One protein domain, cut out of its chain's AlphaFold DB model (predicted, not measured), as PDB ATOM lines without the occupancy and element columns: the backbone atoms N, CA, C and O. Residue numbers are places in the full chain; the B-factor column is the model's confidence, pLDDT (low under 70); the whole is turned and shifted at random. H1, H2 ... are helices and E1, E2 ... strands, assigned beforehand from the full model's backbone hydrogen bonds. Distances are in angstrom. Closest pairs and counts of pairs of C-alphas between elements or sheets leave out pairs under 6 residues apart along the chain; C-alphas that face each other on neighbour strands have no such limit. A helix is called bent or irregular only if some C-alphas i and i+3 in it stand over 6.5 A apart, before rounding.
ATOM      1  N   ILE A 172     121.403 120.493 130.144       94.94
ATOM      2  CA  ILE A 172     121.893 121.442 131.150       94.94
ATOM      3  C   ILE A 172     120.810 121.733 132.199       94.94
ATOM      4  O   ILE A 172     121.092 121.710 133.399       94.94
ATOM      5  N   GLU A 173     119.567 121.976 131.776       96.12
ATOM      6  CA  GLU A 173     118.467 122.204 132.713       96.12
ATOM      7  C   GLU A 173     118.129 120.947 133.522       96.12
ATOM      8  O   GLU A 173     117.943 121.044 134.735       96.12
ATOM      9  N   MET A 174     118.099 119.766 132.894       95.25
ATOM     10  CA  MET A 174     117.897 118.499 133.612       95.25
ATOM     11  C   MET A 174     118.958 118.295 134.696       95.25
ATOM     12  O   MET A 174     118.620 117.979 135.835       95.25
ATOM     13  N   LEU A 175     120.227 118.561 134.379       95.81
ATOM     14  CA  LEU A 175     121.319 118.459 135.341       95.81
ATOM     15  C   LEU A 175     121.123 119.421 136.520       95.81
ATOM     16  O   LEU A 175     121.269 119.021 137.675       95.81
ATOM     17  N   ALA A 176     120.746 120.673 136.246       96.81
ATOM     18  CA  ALA A 176     120.456 121.652 137.288       96.81
ATOM     19  C   ALA A 176     119.287 121.215 138.185       96.81
ATOM     20  O   ALA A 176     119.356 121.378 139.406       96.81
ATOM     21  N   ARG A 177     118.236 120.619 137.607       96.81
ATOM     22  CA  ARG A 177     117.084 120.082 138.351       96.81
ATOM     23  C   ARG A 177     117.482 118.915 139.253       96.81
ATOM     24  O   ARG A 177     117.154 118.948 140.437       96.81
ATOM     25  N   GLU A 178     118.225 117.937 138.738       97.44
ATOM     26  CA  GLU A 178     118.724 116.801 139.530       97.44
ATOM     27  C   GLU A 178     119.617 117.272 140.687       97.44
ATOM     28  O   GLU A 178     119.434 116.861 141.832       97.44
ATOM     29  N   MET A 179     120.548 118.193 140.415       97.94
ATOM     30  CA  MET A 179     121.420 118.754 141.447       97.94
ATOM     31  C   MET A 179     120.626 119.531 142.502       97.94
ATOM     32  O   MET A 179     120.859 119.344 143.693       97.94
ATOM     33  N   SER A 180     119.652 120.349 142.092       98.25
ATOM     34  CA  SER A 180     118.781 121.079 143.026       98.25
ATOM     35  C   SER A 180     118.001 120.122 143.929       98.25
ATOM     36  O   SER A 180     117.960 120.312 145.144       98.25
ATOM     37  N   ALA A 181     117.428 119.059 143.358       98.06
ATOM     38  CA  ALA A 181     116.702 118.045 144.116       98.06
ATOM     39  C   ALA A 181     117.607 117.348 145.146       98.06
ATOM     40  O   ALA A 181     117.212 117.202 146.305       98.06
ATOM     41  N   ALA A 182     118.838 116.992 144.766       98.19
ATOM     42  CA  ALA A 182     119.815 116.398 145.678       98.19
ATOM     43  C   ALA A 182     120.167 117.338 146.847       98.19
ATOM     44  O   ALA A 182     120.122 116.932 148.011       98.19
ATOM     45  N   LEU A 183     120.445 118.617 146.572       98.69
ATOM     46  CA  LEU A 183     120.752 119.605 147.614       98.69
ATOM     47  C   LEU A 183     119.568 119.823 148.571       98.69
ATOM     48  O   LEU A 183     119.738 119.916 149.791       98.69
ATOM     49  N   GLN A 184     118.350 119.869 148.035       98.62
ATOM     50  CA  GLN A 184     117.134 120.023 148.832       98.62
ATOM     51  C   GLN A 184     116.820 118.774 149.668       98.62
ATOM     52  O   GLN A 184     116.346 118.920 150.800       98.62
ATOM     53  N   ALA A 185     117.134 117.574 149.170       98.56
ATOM     54  CA  ALA A 185     117.047 116.334 149.936       98.56
ATOM     55  C   ALA A 185     118.006 116.353 151.138       98.56
ATOM     56  O   ALA A 185     117.570 116.097 152.260       98.56
ATOM     57  N   ILE A 186     119.258 116.794 150.952       98.69
ATOM     58  CA  ILE A 186     120.226 116.961 152.054       98.69
ATOM     59  C   ILE A 186     119.683 117.918 153.125       98.69
ATOM     60  O   ILE A 186     119.763 117.632 154.324       98.69
ATOM     61  N   ARG A 187     119.084 119.048 152.719       98.62
ATOM     62  CA  ARG A 187     118.432 119.984 153.654       98.62
ATOM     63  C   ARG A 187     117.292 119.313 154.425       98.62
ATOM     64  O   ARG A 187     117.190 119.502 155.639       98.62
ATOM     65  N   ALA A 188     116.440 118.545 153.747       98.56
ATOM     66  CA  ALA A 188     115.317 117.845 154.371       98.56
ATOM     67  C   ALA A 188     115.785 116.779 155.380       98.56
ATOM     68  O   ALA A 188     115.242 116.690 156.485       98.56
ATOM     69  N   GLU A 189     116.828 116.023 155.047       98.50
ATOM     70  CA  GLU A 189     117.444 115.039 155.940       98.50
ATOM     71  C   GLU A 189     118.081 115.694 157.169       98.50
ATOM     72  O   GLU A 189     117.858 115.234 158.292       98.50
ATOM     73  N   ALA A 190     118.818 116.795 156.984       98.44
ATOM     74  CA  ALA A 190     119.408 117.554 158.085       98.44
ATOM     75  C   ALA A 190     118.330 118.062 159.057       98.44
ATOM     76  O   ALA A 190     118.476 117.922 160.271       98.44
ATOM     77  N   LEU A 191     117.221 118.596 158.530       98.56
ATOM     78  CA  LEU A 191     116.071 119.037 159.324       98.56
ATOM     79  C   LEU A 191     115.425 117.886 160.098       98.56
ATOM     80  O   LEU A 191     115.129 118.033 161.285       98.56
ATOM     81  N   SER A 192     115.213 116.741 159.448       98.44
ATOM     82  CA  SER A 192     114.654 115.553 160.100       98.44
ATOM     83  C   SER A 192     115.542 115.080 161.256       98.44
ATOM     84  O   SER A 192     115.070 114.888 162.378       98.44
ATOM     85  N   GLN A 193     116.849 114.984 161.022       98.38
ATOM     86  CA  GLN A 193     117.811 114.535 162.026       98.38
ATOM     87  C   GLN A 193     117.950 115.526 163.184       98.38
ATOM     88  O   GLN A 193     117.983 115.098 164.336       98.38
ATOM     89  N   ALA A 194     117.970 116.834 162.912       98.56
ATOM     90  CA  ALA A 194     118.020 117.852 163.960       98.56
ATOM     91  C   ALA A 194     116.797 117.777 164.886       98.56
ATOM     92  O   ALA A 194     116.930 117.887 166.104       98.56
ATOM     93  N   ARG A 195     115.609 117.514 164.323       98.00
ATOM     94  CA  ARG A 195     114.380 117.301 165.102       98.00
ATOM     95  C   ARG A 195     114.457 116.049 165.973       98.00
ATOM     96  O   ARG A 195     114.112 116.121 167.145       98.00
ATOM     97  N   VAL A 196     114.920 114.927 165.420       98.06
ATOM     98  CA  VAL A 196     115.033 113.654 166.158       98.06
ATOM     99  C   VAL A 196     116.058 113.744 167.289       98.06
ATOM    100  O   VAL A 196     115.811 113.239 168.381       98.06
ATOM    101  N   LEU A 197     117.200 114.391 167.049       97.69
ATOM    102  CA  LEU A 197     118.286 114.499 168.029       97.69
ATOM    103  C   LEU A 197     118.079 115.627 169.048       97.69
ATOM    104  O   LEU A 197     118.757 115.652 170.073       97.69
ATOM    105  N   GLY A 198     117.194 116.588 168.764       98.00
ATOM    106  CA  GLY A 198     117.020 117.783 169.590       98.00
ATOM    107  C   GLY A 198     118.258 118.690 169.623       98.00
ATOM    108  O   GLY A 198     118.404 119.484 170.549       98.00
ATOM    109  N   GLN A 199     119.159 118.574 168.642       98.06
ATOM    110  CA  GLN A 199     120.397 119.355 168.521       98.06
ATOM    111  C   GLN A 199     120.627 119.796 167.062       98.06
ATOM    112  O   GLN A 199     120.127 119.133 166.151       98.06
ATOM    113  N   PRO A 200     121.368 120.892 166.801       98.44
ATOM    114  CA  PRO A 200     121.720 121.297 165.440       98.44
ATOM    115  C   PRO A 200     122.496 120.213 164.680       98.44
ATOM    116  O   PRO A 200     123.383 119.567 165.237       98.44
ATOM    117  N   VAL A 201     122.192 120.046 163.391       98.75
ATOM    118  CA  VAL A 201     122.848 119.082 162.498       98.75
ATOM    119  C   VAL A 201     123.423 119.808 161.292       98.75
ATOM    120  O   VAL A 201     122.692 120.432 160.523       98.75
ATOM    121  N   THR A 202     124.736 119.681 161.103       98.62
ATOM    122  CA  THR A 202     125.444 120.191 159.924       98.62
ATOM    123  C   THR A 202     125.677 119.070 158.914       98.62
ATOM    124  O   THR A 202     126.158 117.988 159.266       98.62
ATOM    125  N   ARG A 203     125.373 119.331 157.640       98.38
ATOM    126  CA  ARG A 203     125.620 118.414 156.518       98.38
ATOM    127  C   ARG A 203     126.407 119.124 155.411       98.38
ATOM    128  O   ARG A 203     126.146 120.302 155.162       98.38
ATOM    129  N   PRO A 204     127.381 118.450 154.770       98.44
ATOM    130  CA  PRO A 204     127.965 118.961 153.536       98.44
ATOM    131  C   PRO A 204     126.893 118.992 152.444       98.44
ATOM    132  O   PRO A 204     126.049 118.099 152.385       98.44
ATOM    133  N   LEU A 205     126.925 120.018 151.601       98.56
ATOM    134  CA  LEU A 205     126.091 120.110 150.411       98.56
ATOM    135  C   LEU A 205     126.919 119.655 149.214       98.56
ATOM    136  O   LEU A 205     127.877 120.325 148.839       98.56
ATOM    137  N   GLU A 206     126.560 118.524 148.624       97.62
ATOM    138  CA  GLU A 206     127.255 117.979 147.465       97.62
ATOM    139  C   GLU A 206     126.245 117.406 146.473       97.62
ATOM    140  O   GLU A 206     125.308 116.709 146.862       97.62
ATOM    141  N   ALA A 207     126.436 117.693 145.190       97.06
ATOM    142  CA  ALA A 207     125.651 117.105 144.115       97.06
ATOM    143  C   ALA A 207     126.552 116.829 142.911       97.06
ATOM    144  O   ALA A 207     127.359 117.674 142.530       97.06
ATOM    145  N   LYS A 208     126.428 115.637 142.312       94.81
ATOM    146  CA  LYS A 208     127.222 115.212 141.140       94.81
ATOM    147  C   LYS A 208     128.747 115.387 141.323       94.81
ATOM    148  O   LYS A 208     129.469 115.671 140.369       94.81
ATOM    149  N   GLY A 209     129.244 115.215 142.552       92.62
ATOM    150  CA  GLY A 209     130.665 115.374 142.889       92.62
ATOM    151  C   GLY A 209     131.150 116.827 142.981       92.62
ATOM    152  O   GLY A 209     132.359 117.057 142.903       92.62
ATOM    153  N   ILE A 210     130.224 117.788 143.081       95.12
ATOM    154  CA  ILE A 210     130.479 119.226 143.242       95.12
ATOM    155  C   ILE A 210     129.984 119.656 144.625       95.12
ATOM    156  O   ILE A 210     128.831 119.407 144.976       95.12
ATOM    157  N   SER A 211     130.855 120.317 145.389       96.38
ATOM    158  CA  SER A 211     130.548 120.869 146.711       96.38
ATOM    159  C   SER A 211     129.923 122.261 146.604       96.38
ATOM    160  O   SER A 211     130.423 123.111 145.873       96.38
ATOM    161  N   PHE A 212     128.885 122.501 147.402       97.56
ATOM    162  CA  PHE A 212     128.195 123.785 147.591       97.56
ATOM    163  C   PHE A 212     128.307 124.267 149.046       97.56
ATOM    164  O   PHE A 212     127.431 124.954 149.574       97.56
ATOM    165  N   GLY A 213     129.379 123.852 149.725       98.00
ATOM    166  CA  GLY A 213     129.649 124.203 151.112       98.00
ATOM    167  C   GLY A 213     128.890 123.311 152.095       98.00
ATOM    168  O   GLY A 213     128.919 122.079 152.002       98.00
ATOM    169  N   ARG A 214     128.263 123.911 153.105       98.44
ATOM    170  CA  ARG A 214     127.571 123.190 154.186       98.44
ATOM    171  C   ARG A 214     126.305 123.912 154.611       98.44
ATOM    172  O   ARG A 214     126.194 125.130 154.514       98.44
ATOM    173  N   ILE A 215     125.379 123.144 155.166       98.38
ATOM    174  CA  ILE A 215     124.130 123.651 155.724       98.38
ATOM    175  C   ILE A 215     123.969 123.167 157.158       98.38
ATOM    176  O   ILE A 215     124.319 122.024 157.462       98.38
ATOM    177  N   THR A 216     123.445 124.016 158.041       98.62
ATOM    178  CA  THR A 216     123.150 123.623 159.428       98.62
ATOM    179  C   THR A 216     121.665 123.769 159.712       98.62
ATOM    180  O   THR A 216     121.138 124.876 159.760       98.62
ATOM    181  N   ALA A 217     120.980 122.651 159.922       98.56
ATOM    182  CA  ALA A 217     119.584 122.630 160.333       98.56
ATOM    183  C   ALA A 217     119.476 122.637 161.862       98.56
ATOM    184  O   ALA A 217     120.261 121.977 162.548       98.56
ATOM    185  N   ARG A 218     118.496 123.361 162.406       98.50
ATOM    186  CA  ARG A 218     118.224 123.425 163.847       98.50
ATOM    187  C   ARG A 218     116.933 122.664 164.198       98.50
ATOM    188  O   ARG A 218     116.053 122.528 163.343       98.50
ATOM    189  N   PRO A 219     116.781 122.178 165.446       97.62
ATOM    190  CA  PRO A 219     115.591 121.426 165.867       97.62
ATOM    191  C   PRO A 219     114.277 122.213 165.759       97.62
ATOM    192  O   PRO A 219     113.218 121.616 165.581       97.62
ATOM    193  N   ASP A 220     114.347 123.546 165.828       97.31
ATOM    194  CA  ASP A 220     113.211 124.468 165.683       97.31
ATOM    195  C   ASP A 220     112.711 124.618 164.232       97.31
ATOM    196  O   ASP A 220     111.712 125.289 163.983       97.31
ATOM    197  N   GLY A 221     113.376 123.971 163.270       96.56
ATOM    198  CA  GLY A 221     113.040 124.024 161.849       96.56
ATOM    199  C   GLY A 221     113.738 125.139 161.073       96.56
ATOM    200  O   GLY A 221     113.552 125.215 159.858       96.56
ATOM    201  N   THR A 222     114.549 125.973 161.725       97.81
ATOM    202  CA  THR A 222     115.367 126.976 161.033       97.81
ATOM    203  C   THR A 222     116.594 126.344 160.382       97.81
ATOM    204  O   THR A 222     117.093 125.294 160.799       97.81
ATOM    205  N   VAL A 223     117.093 126.995 159.333       97.81
ATOM    206  CA  VAL A 223     118.247 126.533 158.565       97.81
ATOM    207  C   VAL A 223     119.245 127.673 158.433       97.81
ATOM    208  O   VAL A 223     118.893 128.777 158.027       97.81
ATOM    209  N   ASP A 224     120.489 127.404 158.802       98.19
ATOM    210  CA  ASP A 224     121.628 128.283 158.592       98.19
ATOM    211  C   ASP A 224     122.285 127.965 157.250       98.19
ATOM    212  O   ASP A 224     122.801 126.860 157.043       98.19
ATOM    213  N   THR A 225     122.254 128.943 156.350       98.00
ATOM    214  CA  THR A 225     122.839 128.856 155.011       98.00
ATOM    215  C   THR A 225     124.081 129.735 154.856       98.00
ATOM    216  O   THR A 225     124.520 129.966 153.736       98.00
TER     217      THR A 225
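Overview. This is residues 172 to 225 of the 355 residues of the protein "Cytochrome c domain-containing protein" of Blastocatellia bacterium (UniProt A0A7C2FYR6). One long helix, H1, with a two-stranded hairpin, E1 and E2, packed along its side, makes a slender rod. The helix gives the rod its length, and after E2 the last residues fold back, so that residues 223 to 224 pair antiparallel with residues 216 to 217 of E2. The printed part has 54 residues, with one named helix and two named strands in the order H1, E1, E2; the sheet has the order E1 - E2 and is antiparallel, and the class is mixed, helices and strands. The whole is only just compact, close to loose, with a radius of gyration of the C-alphas of 11.8 A, and the C-alphas span 39 by 16 by 14 A.

Arrangement. Begin with the sheet, where E1, residues 201 to 207, and E2, residues 210 to 217, form a hairpin of antiparallel neighbours at 157 degrees between their directions. Look at N 203 and O 215, 2.9 A apart, and at N 212 and O 205, 2.8 A apart, both within hydrogen-bond range. The C-alphas of Thr 202 and Thr 216 face each other at 4.2 A. E2 bends by 52 degrees at residue 213. Now go to H1, residues 172 to 197: its closest C-alphas to E1 are those of Ala 194 and Val 201, 5.2 A apart, and there are 15 pairs within 8 A. Its closest C-alphas to E2 are those of Leu 191 and Ala 217, 5.1 A apart, with 6 pairs within 8 A. Along H1, every O i to N i+4 pair is within hydrogen-bond range.

Along the chain. Find C-alpha 172 at (121.893, 121.442, 131.150); from there H1 runs 37.7 A to C-alpha 197 at (118.286, 114.499, 168.029), and it is not bent. E1 begins at C-alpha 201 and covers 18.7 A to C-alpha 207. E2 begins at C-alpha 210 and covers 20.6 A to C-alpha 217, which you will find at (119.584, 122.630, 160.333).

Size, cuts and confidence. The two C-alphas farthest apart are those of Ile 172 and Gly 198, at 38.9 A, while the first and last printed C-alphas, of Ile 172 and Thr 225, are 25.0 A apart. The links from H1 to E1, with 3 residues between them, and from E1 to E2, with 2, are both tight. The printed part has no cut. In the B-factor column you will find a mean pLDDT of 97.7 over the printed part, and no printed residue is under 70.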